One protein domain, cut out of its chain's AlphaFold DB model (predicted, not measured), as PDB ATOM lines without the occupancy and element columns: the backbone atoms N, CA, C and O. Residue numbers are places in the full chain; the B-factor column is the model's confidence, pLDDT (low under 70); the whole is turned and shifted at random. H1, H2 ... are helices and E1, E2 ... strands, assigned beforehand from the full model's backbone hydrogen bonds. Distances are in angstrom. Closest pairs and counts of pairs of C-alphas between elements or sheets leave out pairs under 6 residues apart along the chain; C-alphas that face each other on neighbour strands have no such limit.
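What this domain is: This is residues 111 to 142 and 180 to 287 of the 446 residues of an uncharacterized protein of Archaeoglobus sp (UniProt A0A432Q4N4). Two loop-rich lobes with little regular structure sit end to end: one holds antiparallel pairs E1 with E8 and E2 with E7, plus H1 and H3; the other holds pair E3 with E6, hairpin E4 and E5, and H2. Three named helices and eight named strands hold only 51 of the 140 printed residues, class mixed. The whole is compact, radius of gyration of the C-alphas 15.7 A, spanning 54 by 30 by 21 A.

How they stand to each other: Start at E1, residues 111 to 113: its N 112 is 2.8 A from O 284 of E8, residues 283 to 286. H1, 122 to 126, touches H3, 273 to 277; their closest C-alphas, Cys 123 and Cys 274, are 4.8 A apart. H2, 234 to 238, touches no helix. In these helices every O i to N i+4 pair is within hydrogen-bond range.

Where its parts are: Find C-alpha 111 at (97.479, -0.113, 65.355), beginning E1, and C-alpha 286 at (103.831, -0.338, 64.290), ending E8. Between, find E2 at 132 to 136, E3 at 183 to 186, E4 at 204 to 208, E5 at 219 to 224, 14.3 A long, E6 at 244 to 247 and E7 at 260 to 264.

The domain as a whole: Residues 143 to 179 are cut out; C-alphas 142 and 180 are 29.6 A apart. Links E3 to E4 and E6 to E7 are long. Residues 139 to 142 and 180 have pLDDT under 70.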
ATOM      1  N   ALA A 111      97.828  -1.239  64.502       96.06
ATOM      2  CA  ALA A 111      97.479  -0.113  65.355       96.06
ATOM      3  C   ALA A 111      97.066  -0.650  66.731       96.06
ATOM      4  O   ALA A 111      96.364  -1.657  66.811       96.06
ATOM      5  N   LYS A 112      97.503   0.011  67.802       95.88
ATOM      6  CA  LYS A 112      97.182  -0.337  69.188       95.88
ATOM      7  C   LYS A 112      96.591   0.879  69.883       95.88
ATOM      8  O   LYS A 112      97.142   1.974  69.795       95.88
ATOM      9  N   LYS A 113      95.468   0.675  70.564       96.75
ATOM     10  CA  LYS A 113      94.856   1.679  71.435       96.75
ATOM     11  C   LYS A 113      95.712   1.833  72.694       96.75
ATOM     12  O   LYS A 113      96.140   0.829  73.259       96.75
ATOM     13  N   LEU A 114      95.961   3.073  73.097       97.12
ATOM     14  CA  LEU A 114      96.713   3.427  74.300       97.12
ATOM     15  C   LEU A 114      95.772   3.921  75.412       97.12
ATOM     16  O   LEU A 114      94.599   4.204  75.166       97.12
ATOM     17  N   GLU A 115      96.285   4.019  76.638       94.81
ATOM     18  CA  GLU A 115      95.505   4.371  77.839       94.81
ATOM     19  C   GLU A 115      94.933   5.797  77.802       94.81
ATOM     20  O   GLU A 115      93.835   6.045  78.284       94.81
ATOM     21  N   ASN A 116      95.634   6.727  77.158       94.81
ATOM     22  CA  ASN A 116      95.213   8.112  76.916       94.81
ATOM     23  C   ASN A 116      94.107   8.254  75.846       94.81
ATOM     24  O   ASN A 116      93.684   9.366  75.527       94.81
ATOM     25  N   CYS A 117      93.616   7.156  75.263       96.06
ATOM     26  CA  CYS A 117      92.500   7.199  74.324       96.06
ATOM     27  C   CYS A 117      91.183   7.571  75.024       96.06
ATOM     28  O   CYS A 117      90.650   6.806  75.821       96.06
ATOM     29  N   VAL A 118      90.580   8.694  74.626       94.19
ATOM     30  CA  VAL A 118      89.303   9.183  75.187       94.19
ATOM     31  C   VAL A 118      88.043   8.614  74.506       94.19
ATOM     32  O   VAL A 118      86.957   9.179  74.651       94.19
ATOM     33  N   ASN A 119      88.174   7.548  73.704       94.44
ATOM     34  CA  ASN A 119      87.093   6.942  72.902       94.44
ATOM     35  C   ASN A 119      86.286   7.959  72.067       94.44
ATOM     36  O   ASN A 119      85.059   8.030  72.144       94.44
ATOM     37  N   CYS A 120      86.980   8.794  71.291       94.44
ATOM     38  CA  CYS A 120      86.343   9.724  70.354       94.44
ATOM     39  C   CYS A 120      86.145   9.111  68.953       94.44
ATOM     40  O   CYS A 120      86.615   8.008  68.687       94.44
ATOM     41  N   LYS A 121      85.484   9.840  68.043       93.94
ATOM     42  CA  LYS A 121      85.133   9.352  66.695       93.94
ATOM     43  C   LYS A 121      86.219   9.525  65.630       93.94
ATOM     44  O   LYS A 121      86.119   8.937  64.562       93.94
ATOM     45  N   ILE A 122      87.262  10.316  65.882       95.88
ATOM     46  CA  ILE A 122      88.217  10.730  64.836       95.88
ATOM     47  C   ILE A 122      88.790   9.535  64.055       95.88
ATOM     48  O   ILE A 122      88.738   9.501  62.828       95.88
ATOM     49  N   CYS A 123      89.331   8.539  64.758       95.88
ATOM     50  CA  CYS A 123      90.034   7.432  64.118       95.88
ATOM     51  C   CYS A 123      89.106   6.463  63.368       95.88
ATOM     52  O   CYS A 123      89.563   5.863  62.395       95.88
ATOM     53  N   SER A 124      87.838   6.319  63.778       95.38
ATOM     54  CA  SER A 124      86.857   5.501  63.052       95.38
ATOM     55  C   SER A 124      86.418   6.162  61.750       95.38
ATOM     56  O   SER A 124      86.315   5.478  60.739       95.38
ATOM     57  N   GLU A 125      86.248   7.487  61.741       94.31
ATOM     58  CA  GLU A 125      85.807   8.227  60.547       94.31
ATOM     59  C   GLU A 125      86.864   8.268  59.436       94.31
ATOM     60  O   GLU A 125      86.546   8.277  58.250       94.31
ATOM     61  N   ILE A 126      88.149   8.289  59.795       94.31
ATOM     62  CA  ILE A 126      89.219   8.416  58.795       94.31
ATOM     63  C   ILE A 126      89.789   7.083  58.323       94.31
ATOM     64  O   ILE A 126      90.553   7.074  57.357       94.31
ATOM     65  N   CYS A 127      89.509   5.973  59.016       94.81
ATOM     66  CA  CYS A 127      90.186   4.705  58.768       94.81
ATOM     67  C   CYS A 127      89.882   4.192  57.348       94.81
ATOM     68  O   CYS A 127      88.771   3.734  57.093       94.81
ATOM     69  N   PRO A 128      90.862   4.160  56.421       92.62
ATOM     70  CA  PRO A 128      90.598   3.771  55.034       92.62
ATOM     71  C   PRO A 128      90.293   2.275  54.868       92.62
ATOM     72  O   PRO A 128      89.892   1.848  53.792       92.62
ATOM     73  N   ALA A 129      90.543   1.480  55.910       93.12
ATOM     74  CA  ALA A 129      90.301   0.044  55.937       93.12
ATOM     75  C   ALA A 129      89.108  -0.341  56.824       93.12
ATOM     76  O   ALA A 129      88.919  -1.529  57.063       93.12
ATOM     77  N   GLU A 130      88.377   0.643  57.372       93.94
ATOM     78  CA  GLU A 130      87.263   0.425  58.315       93.94
ATOM     79  C   GLU A 130      87.648  -0.476  59.505       93.94
ATOM     80  O   GLU A 130      86.833  -1.165  60.115       93.94
ATOM     81  N   ALA A 131      88.939  -0.479  59.847       95.12
ATOM     82  CA  ALA A 131      89.486  -1.345  60.877       95.12
ATOM     83  C   ALA A 131      89.225  -0.813  62.288       95.12
ATOM     84  O   ALA A 131      89.341  -1.572  63.246       95.12
ATOM     85  N   VAL A 132      88.911   0.477  62.415       96.50
ATOM     86  CA  VAL A 132      88.617   1.136  63.686       96.50
ATOM     87  C   VAL A 132      87.108   1.272  63.817       96.50
ATOM     88  O   VAL A 132      86.479   1.986  63.042       96.50
ATOM     89  N   GLN A 133      86.540   0.595  64.805       94.88
ATOM     90  CA  GLN A 133      85.110   0.589  65.069       94.88
ATOM     91  C   GLN A 133      84.810   1.464  66.280       94.88
ATOM     92  O   GLN A 133      85.454   1.336  67.318       94.88
ATOM     93  N   PHE A 134      83.823   2.343  66.138       94.31
ATOM     94  CA  PHE A 134      83.271   3.144  67.223       94.31
ATOM     95  C   PHE A 134      81.887   2.596  67.558       94.31
ATOM     96  O   PHE A 134      81.040   2.478  66.670       94.31
ATOM     97  N   ARG A 135      81.645   2.260  68.825       92.00
ATOM     98  CA  ARG A 135      80.349   1.755  69.293       92.00
ATOM     99  C   ARG A 135      79.895   2.537  70.514       92.00
ATOM    100  O   ARG A 135      80.694   2.807  71.404       92.00
ATOM    101  N   LEU A 136      78.610   2.875  70.569       88.69
ATOM    102  CA  LEU A 136      77.996   3.373  71.796       88.69
ATOM    103  C   LEU A 136      77.726   2.191  72.725       88.69
ATOM    104  O   LEU A 136      77.190   1.173  72.294       88.69
ATOM    105  N   LEU A 137      78.112   2.331  73.990       84.94
ATOM    106  CA  LEU A 137      77.913   1.303  75.016       84.94
ATOM    107  C   LEU A 137      76.537   1.403  75.680       84.94
ATOM    108  O   LEU A 137      76.073   0.443  76.286       84.94
ATOM    109  N   LYS A 138      75.914   2.578  75.601       72.44
ATOM    110  CA  LYS A 138      74.610   2.881  76.187       72.44
ATOM    111  C   LYS A 138      73.787   3.647  75.169       72.44
ATOM    112  O   LYS A 138      74.335   4.498  74.462       72.44
ATOM    113  N   SER A 139      72.496   3.353  75.101       65.44
ATOM    114  CA  SER A 139      71.573   4.200  74.356       65.44
ATOM    115  C   SER A 139      71.367   5.524  75.098       65.44
ATOM    116  O   SER A 139      71.609   5.634  76.303       65.44
ATOM    117  N   ILE A 140      70.949   6.554  74.365       61.28
ATOM    118  CA  ILE A 140      70.571   7.849  74.950       61.28
ATOM    119  C   ILE A 140      69.446   7.645  75.971       61.28
ATOM    120  O   ILE A 140      69.492   8.223  77.058       61.28
ATOM    121  N   ASP A 141      68.512   6.747  75.653       59.09
ATOM    122  CA  ASP A 141      67.401   6.365  76.519       59.09
ATOM    123  C   ASP A 141      67.907   5.751  77.833       59.09
ATOM    124  O   ASP A 141      67.479   6.192  78.889       59.09
ATOM    125  N   ASP A 142      68.920   4.873  77.816       62.62
ATOM    126  CA  ASP A 142      69.517   4.315  79.049       62.62
ATOM    127  C   ASP A 142      70.156   5.391  79.952       62.62
ATOM    128  O   ASP A 142      70.240   5.244  81.177       62.62
ATOM    129  N   SER A 180      65.491  33.443  78.715       56.69
ATOM    130  CA  SER A 180      66.908  33.813  78.900       56.69
ATOM    131  C   SER A 180      67.657  33.027  79.998       56.69
ATOM    132  O   SER A 180      68.652  33.517  80.526       56.69
ATOM    133  N   LYS A 181      67.148  31.854  80.398       70.62
ATOM    134  CA  LYS A 181      67.682  30.969  81.445       70.62
ATOM    135  C   LYS A 181      68.456  29.762  80.907       70.62
ATOM    136  O   LYS A 181      69.183  29.152  81.682       70.62
ATOM    137  N   TYR A 182      68.290  29.411  79.631       84.56
ATOM    138  CA  TYR A 182      68.916  28.229  79.041       84.56
ATOM    139  C   TYR A 182      69.919  28.644  77.972       84.56
ATOM    140  O   TYR A 182      69.584  29.414  77.074       84.56
ATOM    141  N   SER A 183      71.157  28.165  78.069       89.38
ATOM    142  CA  SER A 183      72.168  28.420  77.044       89.38
ATOM    143  C   SER A 183      73.134  27.248  76.907       89.38
ATOM    144  O   SER A 183      73.370  26.501  77.855       89.38
ATOM    145  N   LEU A 184      73.674  27.055  75.705       93.75
ATOM    146  CA  LEU A 184      74.759  26.116  75.438       93.75
ATOM    147  C   LEU A 184      75.843  26.875  74.682       93.75
ATOM    148  O   LEU A 184      75.572  27.502  73.659       93.75
ATOM    149  N   LYS A 185      77.072  26.830  75.193       94.50
ATOM    150  CA  LYS A 185      78.239  27.482  74.592       94.50
ATOM    151  C   LYS A 185      79.319  26.442  74.339       94.50
ATOM    152  O   LYS A 185      79.567  25.592  75.191       94.50
ATOM    153  N   ILE A 186      79.954  26.524  73.173       95.69
ATOM    154  CA  ILE A 186      81.085  25.675  72.797       95.69
ATOM    155  C   ILE A 186      82.313  26.570  72.651       95.69
ATOM    156  O   ILE A 186      82.346  27.454  71.799       95.69
ATOM    157  N   ASP A 187      83.315  26.335  73.487       95.94
ATOM    158  CA  ASP A 187      84.629  26.959  73.415       95.94
ATOM    159  C   ASP A 187      85.430  26.316  72.272       95.94
ATOM    160  O   ASP A 187      85.859  25.157  72.344       95.94
ATOM    161  N   THR A 188      85.613  27.069  71.190       93.38
ATOM    162  CA  THR A 188      86.315  26.610  69.987       93.38
ATOM    163  C   THR A 188      87.818  26.434  70.190       93.38
ATOM    164  O   THR A 188      88.440  25.714  69.416       93.38
ATOM    165  N   GLU A 189      88.414  27.050  71.213       93.50
ATOM    166  CA  GLU A 189      89.845  26.917  71.509       93.50
ATOM    167  C   GLU A 189      90.133  25.615  72.272       93.50
ATOM    168  O   GLU A 189      91.116  24.914  72.001       93.50
ATOM    169  N   LYS A 190      89.237  25.238  73.194       95.50
ATOM    170  CA  LYS A 190      89.318  23.966  73.935       95.50
ATOM    171  C   LYS A 190      88.827  22.769  73.126       95.50
ATOM    172  O   LYS A 190      89.304  21.640  73.305       95.50
ATOM    173  N   CYS A 191      87.855  22.975  72.241       95.56
ATOM    174  CA  CYS A 191      87.288  21.898  71.445       95.56
ATOM    175  C   CYS A 191      88.336  21.319  70.481       95.56
ATOM    176  O   CYS A 191      88.822  21.992  69.580       95.56
ATOM    177  N   LYS A 192      88.653  20.026  70.622       95.00
ATOM    178  CA  LYS A 192      89.538  19.307  69.683       95.00
ATOM    179  C   LYS A 192      88.774  18.650  68.534       95.00
ATOM    180  O   LYS A 192      89.332  17.793  67.857       95.00
ATOM    181  N   LEU A 193      87.500  19.016  68.348       95.56
ATOM    182  CA  LEU A 193      86.604  18.468  67.327       95.56
ATOM    183  C   LEU A 193      86.663  16.936  67.311       95.56
ATOM    184  O   LEU A 193      87.034  16.321  66.322       95.56
ATOM    185  N   CYS A 194      86.392  16.303  68.453       93.81
ATOM    186  CA  CYS A 194      86.552  14.855  68.597       93.81
ATOM    187  C   CYS A 194      85.288  14.060  68.211       93.81
ATOM    188  O   CYS A 194      85.327  12.832  68.114       93.81
ATOM    189  N   GLY A 195      84.158  14.751  68.018       92.62
ATOM    190  CA  GLY A 195      82.876  14.158  67.624       92.62
ATOM    191  C   GLY A 195      82.211  13.285  68.697       92.62
ATOM    192  O   GLY A 195      81.246  12.591  68.402       92.62
ATOM    193  N   LYS A 196      82.701  13.289  69.947       92.06
ATOM    194  CA  LYS A 196      82.119  12.455  71.017       92.06
ATOM    195  C   LYS A 196      80.706  12.916  71.393       92.06
ATOM    196  O   LYS A 196      79.819  12.086  71.530       92.06
ATOM    197  N   CYS A 197      80.475  14.228  71.492       92.69
ATOM    198  CA  CYS A 197      79.157  14.794  71.812       92.69
ATOM    199  C   CYS A 197      78.114  14.574  70.705       92.69
ATOM    200  O   CYS A 197      76.943  14.369  70.995       92.69
ATOM    201  N   THR A 198      78.544  14.541  69.444       92.62
ATOM    202  CA  THR A 198      77.666  14.322  68.282       92.62
ATOM    203  C   THR A 198      77.324  12.849  68.082       92.62
ATOM    204  O   THR A 198      76.492  12.500  67.252       92.62
ATOM    205  N   ALA A 199      77.974  11.949  68.830       88.75
ATOM    206  CA  ALA A 199      77.679  10.527  68.773       88.75
ATOM    207  C   ALA A 199      76.312  10.185  69.379       88.75
ATOM    208  O   ALA A 199      75.722   9.197  68.962       88.75
ATOM    209  N   PHE A 200      75.836  10.980  70.338       87.12
ATOM    210  CA  PHE A 200      74.618  10.704  71.103       87.12
ATOM    211  C   PHE A 200      73.665  11.907  71.204       87.12
ATOM    212  O   PHE A 200      72.596  11.782  71.780       87.12
ATOM    213  N   CYS A 201      74.033  13.096  70.724       89.88
ATOM    214  CA  CYS A 201      73.187  14.282  70.847       89.88
ATOM    215  C   CYS A 201      72.816  14.812  69.463       89.88
ATOM    216  O   CYS A 201      73.657  15.392  68.782       89.88
ATOM    217  N   ASP A 202      71.544  14.682  69.083       90.56
ATOM    218  CA  ASP A 202      71.040  15.170  67.791       90.56
ATOM    219  C   ASP A 202      71.073  16.702  67.675       90.56
ATOM    220  O   ASP A 202      71.071  17.250  66.568       90.56
ATOM    221  N   ALA A 203      71.137  17.421  68.799       92.81
ATOM    222  CA  ALA A 203      71.309  18.870  68.807       92.81
ATOM    223  C   ALA A 203      72.725  19.307  68.384       92.81
ATOM    224  O   ALA A 203      72.920  20.476  68.062       92.81
ATOM    225  N   LEU A 204      73.708  18.399  68.363       94.44
ATOM    226  CA  LEU A 204      75.095  18.698  68.009       94.44
ATOM    227  C   LEU A 204      75.513  17.938  66.750       94.44
ATOM    228  O   LEU A 204      75.531  16.710  66.720       94.44
ATOM    229  N   ILE A 205      75.916  18.669  65.715       94.62
ATOM    230  CA  ILE A 205      76.316  18.099  64.424       94.62
ATOM    231  C   ILE A 205      77.793  18.384  64.193       94.62
ATOM    232  O   ILE A 205      78.216  19.533  64.254       94.62
ATOM    233  N   ALA A 206      78.575  17.352  63.883       94.62
ATOM    234  CA  ALA A 206      79.948  17.534  63.426       94.62
ATOM    235  C   ALA A 206      79.933  17.712  61.909       94.62
ATOM    236  O   ALA A 206      79.423  16.850  61.194       94.62
ATOM    237  N   VAL A 207      80.487  18.817  61.421       95.19
ATOM    238  CA  VAL A 207      80.620  19.048  59.981       95.19
ATOM    239  C   VAL A 207      81.878  18.338  59.504       95.19
ATOM    240  O   VAL A 207      82.982  18.606  59.984       95.19
ATOM    241  N   SER A 208      81.696  17.393  58.587       93.69
ATOM    242  CA  SER A 208      82.792  16.654  57.969       93.69
ATOM    243  C   SER A 208      83.523  17.506  56.936       93.69
ATOM    244  O   SER A 208      82.928  18.343  56.260       93.69
ATOM    245  N   ARG A 209      84.811  17.232  56.767       91.56
ATOM    246  CA  ARG A 209      85.652  17.822  55.727       91.56
ATOM    247  C   ARG A 209      86.656  16.812  55.194       91.56
ATOM    248  O   ARG A 209      86.876  15.758  55.793       91.56
ATOM    249  N   ASP A 210      87.323  17.184  54.109       87.62
ATOM    250  CA  ASP A 210      88.433  16.402  53.585       87.62
ATOM    251  C   ASP A 210      89.626  16.400  54.550       87.62
ATOM    252  O   ASP A 210      89.981  17.407  55.179       87.62
ATOM    253  N   VAL A 211      90.240  15.224  54.658       89.56
ATOM    254  CA  VAL A 211      91.387  14.957  55.524       89.56
ATOM    255  C   VAL A 211      92.653  15.014  54.686       89.56
ATOM    256  O   VAL A 211      92.829  14.218  53.762       89.56
ATOM    257  N   THR A 212      93.565  15.907  55.055       90.81
ATOM    258  CA  THR A 212      94.942  15.912  54.554       90.81
ATOM    259  C   THR A 212      95.900  15.670  55.715       90.81
ATOM    260  O   THR A 212      95.548  15.928  56.863       90.81
ATOM    261  N   PRO A 213      97.128  15.196  55.467       89.38
ATOM    262  CA  PRO A 213      98.143  15.097  56.513       89.38
ATOM    263  C   PRO A 213      98.404  16.409  57.264       89.38
ATOM    264  O   PRO A 213      98.613  16.384  58.473       89.38
ATOM    265  N   SER A 214      98.324  17.553  56.579       87.69
ATOM    266  CA  SER A 214      98.444  18.879  57.199       87.69
ATOM    267  C   SER A 214      97.211  19.283  58.003       87.69
ATOM    268  O   SER A 214      97.308  20.126  58.891       87.69
ATOM    269  N   ASN A 215      96.056  18.683  57.719       90.75
ATOM    270  CA  ASN A 215      94.832  18.924  58.458       90.75
ATOM    271  C   ASN A 215      94.096  17.602  58.759       90.75
ATOM    272  O   ASN A 215      93.080  17.299  58.124       90.75
ATOM    273  N   PRO A 216      94.602  16.794  59.711       90.31
ATOM    274  CA  PRO A 216      94.279  15.369  59.794       90.31
ATOM    275  C   PRO A 216      92.973  15.048  60.539       90.31
ATOM    276  O   PRO A 216      92.567  13.887  60.597       90.31
ATOM    277  N   ASN A 217      92.306  16.050  61.118       93.62
ATOM    278  CA  ASN A 217      91.011  15.870  61.773       93.62
ATOM    279  C   ASN A 217      89.879  15.795  60.712       93.62
ATOM    280  O   ASN A 217      89.837  16.635  59.821       93.62
ATOM    281  N   PRO A 218      88.954  14.820  60.761       94.25
ATOM    282  CA  PRO A 218      87.844  14.723  59.804       94.25
ATOM    283  C   PRO A 218      86.767  15.797  59.964       94.25
ATOM    284  O   PRO A 218      85.901  15.922  59.102       94.25
ATOM    285  N   PHE A 219      86.792  16.555  61.056       95.38
ATOM    286  CA  PHE A 219      85.771  17.538  61.380       95.38
ATOM    287  C   PHE A 219      86.326  18.964  61.257       95.38
ATOM    288  O   PHE A 219      87.494  19.228  61.573       95.38
ATOM    289  N   SER A 220      85.507  19.889  60.756       94.12
ATOM    290  CA  SER A 220      85.818  21.327  60.680       94.12
ATOM    291  C   SER A 220      85.246  22.107  61.858       94.12
ATOM    292  O   SER A 220      85.897  23.010  62.370       94.12
ATOM    293  N   GLU A 221      84.033  21.760  62.280       94.12
ATOM    294  CA  GLU A 221      83.269  22.492  63.287       94.12
ATOM    295  C   GLU A 221      82.195  21.598  63.922       94.12
ATOM    296  O   GLU A 221      81.864  20.524  63.407       94.12
ATOM    297  N   ILE A 222      81.654  22.054  65.054       94.69
ATOM    298  CA  ILE A 222      80.475  21.465  65.692       94.69
ATOM    299  C   ILE A 222      79.379  22.525  65.697       94.69
ATOM    300  O   ILE A 222      79.529  23.569  66.327       94.69
ATOM    301  N   LEU A 223      78.283  22.238  65.003       93.75
ATOM    302  CA  LEU A 223      77.106  23.089  64.937       93.75
ATOM    303  C   LEU A 223      76.104  22.696  66.020       93.75
ATOM    304  O   LEU A 223      75.941  21.514  66.329       93.75
ATOM    305  N   PHE A 224      75.414  23.696  66.560       94.62
ATOM    306  CA  PHE A 224      74.397  23.539  67.592       94.62
ATOM    307  C   PHE A 224      73.014  23.912  67.045       94.62
ATOM    308  O   PHE A 224      72.837  24.996  66.493       94.62
ATOM    309  N   ARG A 225      72.045  23.005  67.205       93.19
ATOM    310  CA  ARG A 225      70.630  23.189  66.863       93.19
ATOM    311  C   ARG A 225      69.816  23.356  68.133       93.19
ATOM    312  O   ARG A 225      69.518  22.378  68.820       93.19
ATOM    313  N   GLU A 226      69.480  24.599  68.437       90.44
ATOM    314  CA  GLU A 226      68.781  24.976  69.664       90.44
ATOM    315  C   GLU A 226      67.422  24.276  69.787       90.44
ATOM    316  O   GLU A 226      67.057  23.802  70.857       90.44
ATOM    317  N   GLU A 227      66.716  24.113  68.671       89.56
ATOM    318  CA  GLU A 227      65.374  23.539  68.607       89.56
ATOM    319  C   GLU A 227      65.286  22.051  68.984       89.56
ATOM    320  O   GLU A 227      64.193  21.559  69.262       89.56
ATOM    321  N   LEU A 228      66.412  21.331  68.985       88.62
ATOM    322  CA  LEU A 228      66.488  19.922  69.389       88.62
ATOM    323  C   LEU A 228      67.131  19.733  70.765       88.62
ATOM    324  O   LEU A 228      67.244  18.604  71.240       88.62
ATOM    325  N   CYS A 229      67.606  20.812  71.383       88.94
ATOM    326  CA  CYS A 229      68.309  20.757  72.652       88.94
ATOM    327  C   CYS A 229      67.323  20.815  73.817       88.94
ATOM    328  O   CYS A 229      66.568  21.772  73.960       88.94
ATOM    329  N   ASP A 230      67.392  19.830  74.703       87.81
ATOM    330  CA  ASP A 230      66.687  19.826  75.987       87.81
ATOM    331  C   ASP A 230      67.542  20.390  77.139       87.81
ATOM    332  O   ASP A 230      67.123  20.398  78.295       87.81
ATOM    333  N   TYR A 231      68.761  20.853  76.833       90.12
ATOM    334  CA  TYR A 231      69.749  21.360  77.788       90.12
ATOM    335  C   TYR A 231      70.026  20.399  78.959       90.12
ATOM    336  O   TYR A 231      70.304  20.831  80.081       90.12
ATOM    337  N   CYS A 232      70.006  19.084  78.699       88.69
ATOM    338  CA  CYS A 232      70.244  18.040  79.701       88.69
ATOM    339  C   CYS A 232      71.641  18.086  80.359       88.69
ATOM    340  O   CYS A 232      71.814  17.576  81.467       88.69
ATOM    341  N   GLY A 233      72.645  18.683  79.703       89.00
ATOM    342  CA  GLY A 233      74.014  18.825  80.225       89.00
ATOM    343  C   GLY A 233      74.933  17.610  80.017       89.00
ATOM    344  O   GLY A 233      76.075  17.617  80.469       89.00
ATOM    345  N   LEU A 234      74.490  16.566  79.309       89.00
ATOM    346  CA  LEU A 234      75.317  15.375  79.057       89.00
ATOM    347  C   LEU A 234      76.555  15.678  78.202       89.00
ATOM    348  O   LEU A 234      77.640  15.164  78.467       89.00
ATOM    349  N   CYS A 235      76.412  16.542  77.195       92.06
ATOM    350  CA  CYS A 235      77.516  16.954  76.327       92.06
ATOM    351  C   CYS A 235      78.632  17.692  77.080       92.06
ATOM    352  O   CYS A 235      79.798  17.498  76.743       92.06
ATOM    353  N   GLU A 236      78.294  18.463  78.116       93.50
ATOM    354  CA  GLU A 236      79.248  19.093  79.035       93.50
ATOM    355  C   GLU A 236      79.999  18.031  79.848       93.50
ATOM    356  O   GLU A 236      81.227  18.013  79.826       93.50
ATOM    357  N   LYS A 237      79.286  17.075  80.463       89.75
ATOM    358  CA  LYS A 237      79.893  16.000  81.277       89.75
ATOM    359  C   LYS A 237      80.814  15.062  80.491       89.75
ATOM    360  O   LYS A 237      81.799  14.571  81.027       89.75
ATOM    361  N   ILE A 238      80.479  14.772  79.235       90.50
ATOM    362  CA  ILE A 238      81.208  13.803  78.399       90.50
ATOM    363  C   ILE A 238      82.391  14.454  77.663       90.50
ATOM    364  O   ILE A 238      83.249  13.751  77.120       90.50
ATOM    365  N   CYS A 239      82.442  15.787  77.598       93.69
ATOM    366  CA  CYS A 239      83.476  16.495  76.858       93.69
ATOM    367  C   CYS A 239      84.857  16.276  77.507       93.69
ATOM    368  O   CYS A 239      85.096  16.787  78.596       93.69
ATOM    369  N   PRO A 240      85.813  15.613  76.827       93.38
ATOM    370  CA  PRO A 240      87.126  15.322  77.411       93.38
ATOM    371  C   PRO A 240      87.993  16.569  77.640       93.38
ATOM    372  O   PRO A 240      89.017  16.480  78.306       93.38
ATOM    373  N   ASN A 241      87.612  17.713  77.065       95.25
ATOM    374  CA  ASN A 241      88.371  18.961  77.158       95.25
ATOM    375  C   ASN A 241      87.579  20.081  77.843       95.25
ATOM    376  O   ASN A 241      87.982  21.238  77.732       95.25
ATOM    377  N   GLU A 242      86.421  19.769  78.440       95.56
ATOM    378  CA  GLU A 242      85.567  20.764  79.111       95.56
ATOM    379  C   GLU A 242      85.245  21.976  78.210       95.56
ATOM    380  O   GLU A 242      85.241  23.133  78.630       95.56
ATOM    381  N   ALA A 243      85.027  21.705  76.920       96.75
ATOM    382  CA  ALA A 243      84.803  22.727  75.901       96.75
ATOM    383  C   ALA A 243      83.328  23.130  75.764       96.75
ATOM    384  O   ALA A 243      83.021  24.033  74.999       96.75
ATOM    385  N   ILE A 244      82.405  22.444  76.438       95.81
ATOM    386  CA  ILE A 244      80.968  22.713  76.344       95.81
ATOM    387  C   ILE A 244      80.477  23.156  77.715       95.81
ATOM    388  O   ILE A 244      80.710  22.457  78.695       95.81
ATOM    389  N   THR A 245      79.767  24.279  77.766       95.56
ATOM    390  CA  THR A 245      79.099  24.779  78.970       95.56
ATOM    391  C   THR A 245      77.606  24.854  78.708       95.56
ATOM    392  O   THR A 245      77.181  25.452  77.720       95.56
ATOM    393  N   VAL A 246      76.813  24.253  79.593       92.88
ATOM    394  CA  VAL A 246      75.347  24.307  79.532       92.88
ATOM    395  C   VAL A 246      74.842  25.087  80.741       92.88
ATOM    396  O   VAL A 246      75.235  24.813  81.866       92.88
ATOM    397  N   GLU A 247      73.962  26.057  80.548       90.56
ATOM    398  CA  GLU A 247      73.247  26.759  81.616       90.56
ATOM    399  C   GLU A 247      71.799  26.248  81.594       90.56
ATOM    400  O   GLU A 247      71.118  26.380  80.582       90.56
ATOM    401  N   SER A 248      71.358  25.566  82.659       86.12
ATOM    402  CA  SER A 248      70.010  24.986  82.786       86.12
ATOM    403  C   SER A 248      69.718  24.641  84.248       86.12
ATOM    404  O   SER A 248      70.605  24.159  84.954       86.12
ATOM    405  N   GLU A 249      68.479  24.857  84.694       80.81
ATOM    406  CA  GLU A 249      67.996  24.447  86.026       80.81
ATOM    407  C   GLU A 249      67.643  22.942  86.087       80.81
ATOM    408  O   GLU A 249      67.476  22.398  87.173       80.81
ATOM    409  N   GLU A 250      67.576  22.249  84.941       75.38
ATOM    410  CA  GLU A 250      67.077  20.864  84.816       75.38
ATOM    411  C   GLU A 250      68.144  19.855  84.346       75.38
ATOM    412  O   GLU A 250      67.826  18.806  83.756       75.38
ATOM    413  N   LYS A 251      69.426  20.161  84.594       80.69
ATOM    414  CA  LYS A 251      70.547  19.278  84.236       80.69
ATOM    415  C   LYS A 251      70.375  17.888  84.842       80.69
ATOM    416  O   LYS A 251      69.909  17.724  85.967       80.69
ATOM    417  N   VAL A 252      70.798  16.875  84.095       76.25
ATOM    418  CA  VAL A 252      70.774  15.494  84.572       76.25
ATOM    419  C   VAL A 252      71.856  15.317  85.631       76.25
ATOM    420  O   VAL A 252      73.052  15.415  85.339       76.25
ATOM    421  N   ASP A 253      71.444  15.012  86.858       72.81
ATOM    422  CA  ASP A 253      72.351  14.673  87.950       72.81
ATOM    423  C   ASP A 253      72.643  13.168  87.972       72.81
ATOM    424  O   ASP A 253      72.115  12.401  88.772       72.81
ATOM    425  N   CYS A 254      73.440  12.713  87.006       71.06
ATOM    426  CA  CYS A 254      73.963  11.354  86.989       71.06
ATOM    427  C   CYS A 254      75.479  11.344  86.789       71.06
ATOM    428  O   CYS A 254      76.031  12.183  86.063       71.06
ATOM    429  N   GLU A 255      76.144  10.347  87.372       71.75
ATOM    430  CA  GLU A 255      77.491   9.971  86.959       71.75
ATOM    431  C   GLU A 255      77.440   9.328  85.575       71.75
ATOM    432  O   GLU A 255      76.709   8.358  85.328       71.75
ATOM    433  N   VAL A 256      78.232   9.881  84.663       73.25
ATOM    434  CA  VAL A 256      78.354   9.378  83.302       73.25
ATOM    435  C   VAL A 256      79.659   8.600  83.220       73.25
ATOM    436  O   VAL A 256      80.739   9.180  83.191       73.25
ATOM    437  N   GLY A 257      79.555   7.269  83.229       77.25
ATOM    438  CA  GLY A 257      80.684   6.397  82.897       77.25
ATOM    439  C   GLY A 257      81.023   6.458  81.404       77.25
ATOM    440  O   GLY A 257      80.495   7.287  80.665       77.25
ATOM    441  N   GLU A 258      81.848   5.529  80.928       82.56
ATOM    442  CA  GLU A 258      82.166   5.473  79.502       82.56
ATOM    443  C   GLU A 258      80.896   5.226  78.662       82.56
ATOM    444  O   GLU A 258      80.123   4.300  78.925       82.56
ATOM    445  N   ILE A 259      80.666   6.085  77.666       83.19
ATOM    446  CA  ILE A 259      79.495   6.017  76.774       83.19
ATOM    447  C   ILE A 259      79.811   5.380  75.422       83.19
ATOM    448  O   ILE A 259      78.900   5.014  74.683       83.19
ATOM    449  N   ALA A 260      81.094   5.267  75.085       88.81
ATOM    450  CA  ALA A 260      81.540   4.794  73.793       88.81
ATOM    451  C   ALA A 260      82.833   3.999  73.913       88.81
ATOM    452  O   ALA A 260      83.685   4.282  74.750       88.81
ATOM    453  N   GLU A 261      83.005   3.048  73.013       92.50
ATOM    454  CA  GLU A 261      84.217   2.264  72.890       92.50
ATOM    455  C   GLU A 261      84.772   2.373  71.474       92.50
ATOM    456  O   GLU A 261      84.041   2.310  70.482       92.50
ATOM    457  N   VAL A 262      86.092   2.524  71.404       94.88
ATOM    458  CA  VAL A 262      86.862   2.354  70.175       94.88
ATOM    459  C   VAL A 262      87.596   1.017  70.221       94.88
ATOM    460  O   VAL A 262      88.385   0.786  71.144       94.88
ATOM    461  N   GLU A 263      87.370   0.186  69.203       95.44
ATOM    462  CA  GLU A 263      88.011  -1.117  68.985       95.44
ATOM    463  C   GLU A 263      88.795  -1.108  67.659       95.44
ATOM    464  O   GLU A 263      88.340  -0.552  66.659       95.44
ATOM    465  N   ILE A 264      89.981  -1.725  67.634       95.25
ATOM    466  CA  ILE A 264      90.803  -1.877  66.424       95.25
ATOM    467  C   ILE A 264      90.829  -3.355  66.026       95.25
ATOM    468  O   ILE A 264      91.296  -4.200  66.785       95.25
ATOM    469  N   THR A 265      90.361  -3.656  64.819       92.81
ATOM    470  CA  THR A 265      90.234  -5.016  64.275       92.81
ATOM    471  C   THR A 265      91.459  -5.452  63.461       92.81
ATOM    472  O   THR A 265      92.335  -4.656  63.102       92.81
ATOM    473  N   ASP A 266      91.497  -6.736  63.091       86.50
ATOM    474  CA  ASP A 266      92.547  -7.331  62.254       86.50
ATOM    475  C   ASP A 266      92.514  -6.886  60.776       86.50
ATOM    476  O   ASP A 266      93.430  -7.199  60.011       86.50
ATOM    477  N   ALA A 267      91.503  -6.103  60.379       90.38
ATOM    478  CA  ALA A 267      91.436  -5.442  59.079       90.38
ATOM    479  C   ALA A 267      92.456  -4.295  58.939       90.38
ATOM    480  O   ALA A 267      92.632  -3.756  57.845       90.38
ATOM    481  N   CYS A 268      93.143  -3.914  60.024       94.25
ATOM    482  CA  CYS A 268      94.132  -2.846  60.011       94.25
ATOM    483  C   CYS A 268      95.236  -3.101  58.971       94.25
ATOM    484  O   CYS A 268      95.846  -4.173  58.906       94.25
ATOM    485  N   ILE A 269      95.503  -2.063  58.175       94.62
ATOM    486  CA  ILE A 269      96.521  -2.061  57.118       94.62
ATOM    487  C   ILE A 269      97.803  -1.326  57.523       94.62
ATOM    488  O   ILE A 269      98.650  -1.103  56.665       94.62
ATOM    489  N   GLU A 270      97.929  -0.905  58.788       95.62
ATOM    490  CA  GLU A 270      99.155  -0.302  59.348       95.62
ATOM    491  C   GLU A 270      99.536   1.045  58.692       95.62
ATOM    492  O   GLU A 270     100.709   1.371  58.512       95.62
ATOM    493  N   CYS A 271      98.543   1.845  58.278       95.19
ATOM    494  CA  CYS A 271      98.796   3.091  57.543       95.19
ATOM    495  C   CYS A 271      99.318   4.247  58.408       95.19
ATOM    496  O   CYS A 271     100.096   5.045  57.906       95.19
ATOM    497  N   GLY A 272      98.916   4.343  59.679       95.88
ATOM    498  CA  GLY A 272      99.314   5.445  60.565       95.88
ATOM    499  C   GLY A 272      98.352   6.636  60.608       95.88
ATOM    500  O   GLY A 272      98.548   7.521  61.431       95.88
ATOM    501  N   LEU A 273      97.291   6.658  59.791       95.44
ATOM    502  CA  LEU A 273      96.393   7.818  59.704       95.44
ATOM    503  C   LEU A 273      95.673   8.103  61.034       95.44
ATOM    504  O   LEU A 273      95.575   9.252  61.452       95.44
ATOM    505  N   CYS A 274      95.259   7.052  61.748       96.12
ATOM    506  CA  CYS A 274      94.695   7.152  63.095       96.12
ATOM    507  C   CYS A 274      95.668   7.791  64.096       96.12
ATOM    508  O   CYS A 274      95.255   8.685  64.829       96.12
ATOM    509  N   LYS A 275      96.953   7.411  64.079       97.00
ATOM    510  CA  LYS A 275      98.001   8.039  64.897       97.00
ATOM    511  C   LYS A 275      98.205   9.511  64.527       97.00
ATOM    512  O   LYS A 275      98.199  10.350  65.416       97.00
ATOM    513  N   LEU A 276      98.299   9.829  63.233       95.50
ATOM    514  CA  LEU A 276      98.488  11.205  62.748       95.50
ATOM    515  C   LEU A 276      97.324  12.135  63.130       95.50
ATOM    516  O   LEU A 276      97.530  13.300  63.448       95.50
ATOM    517  N   SER A 277      96.097  11.620  63.104       94.69
ATOM    518  CA  SER A 277      94.887  12.396  63.401       94.69
ATOM    519  C   SER A 277      94.566  12.552  64.883       94.69
ATOM    520  O   SER A 277      93.689  13.342  65.225       94.69
ATOM    521  N   CYS A 278      95.186  11.753  65.755       95.81
ATOM    522  CA  CYS A 278      94.763  11.655  67.142       95.81
ATOM    523  C   CYS A 278      95.296  12.846  67.951       95.81
ATOM    524  O   CYS A 278      96.500  12.915  68.188       95.81
ATOM    525  N   PRO A 279      94.432  13.739  68.469       94.38
ATOM    526  CA  PRO A 279      94.886  14.880  69.263       94.38
ATOM    527  C   PRO A 279      95.263  14.495  70.702       94.38
ATOM    528  O   PRO A 279      95.704  15.348  71.463       94.38
ATOM    529  N   TYR A 280      95.054  13.231  71.080       95.62
ATOM    530  CA  TYR A 280      95.281  12.703  72.426       95.62
ATOM    531  C   TYR A 280      96.470  11.750  72.497       95.62
ATOM    532  O   TYR A 280      96.707  11.190  73.557       95.62
ATOM    533  N   GLU A 281      97.152  11.496  71.372       95.94
ATOM    534  CA  GLU A 281      98.183  10.453  71.260       95.94
ATOM    535  C   GLU A 281      97.677   9.062  71.702       95.94
ATOM    536  O   GLU A 281      98.438   8.227  72.172       95.94
ATOM    537  N   GLY A 282      96.374   8.798  71.551       96.69
ATOM    538  CA  GLY A 282      95.688   7.593  72.035       96.69
ATOM    539  C   GLY A 282      95.880   6.334  71.186       96.69
ATOM    540  O   GLY A 282      95.205   5.329  71.423       96.69
ATOM    541  N   VAL A 283      96.724   6.389  70.153       97.19
ATOM    542  CA  VAL A 283      96.946   5.286  69.210       97.19
ATOM    543  C   VAL A 283      98.417   5.211  68.822       97.19
ATOM    544  O   VAL A 283      98.978   6.177  68.307       97.19
ATOM    545  N   GLU A 284      99.003   4.027  68.971       97.31
ATOM    546  CA  GLU A 284     100.328   3.700  68.447       97.31
ATOM    547  C   GLU A 284     100.207   2.852  67.179       97.31
ATOM    548  O   GLU A 284      99.295   2.032  67.064       97.31
ATOM    549  N   VAL A 285     101.117   3.025  66.215       97.06
ATOM    550  CA  VAL A 285     101.121   2.236  64.976       97.06
ATOM    551  C   VAL A 285     102.515   1.708  64.704       97.06
ATOM    552  O   VAL A 285     103.439   2.469  64.430       97.06
ATOM    553  N   VAL A 286     102.627   0.384  64.697       95.19
ATOM    554  CA  VAL A 286     103.831  -0.338  64.290       95.19
ATOM    555  C   VAL A 286     103.623  -0.841  62.869       95.19
ATOM    556  O   VAL A 286     102.586  -1.429  62.565       95.19
ATOM    557  N   LYS A 287     104.598  -0.606  61.990       94.88
ATOM    558  CA  LYS A 287     104.568  -1.081  60.603       94.88
ATOM    559  C   LYS A 287     105.428  -2.320  60.447       94.88
ATOM    560  O   LYS A 287     106.535  -2.381  60.969       94.88
TER     561      LYS A 287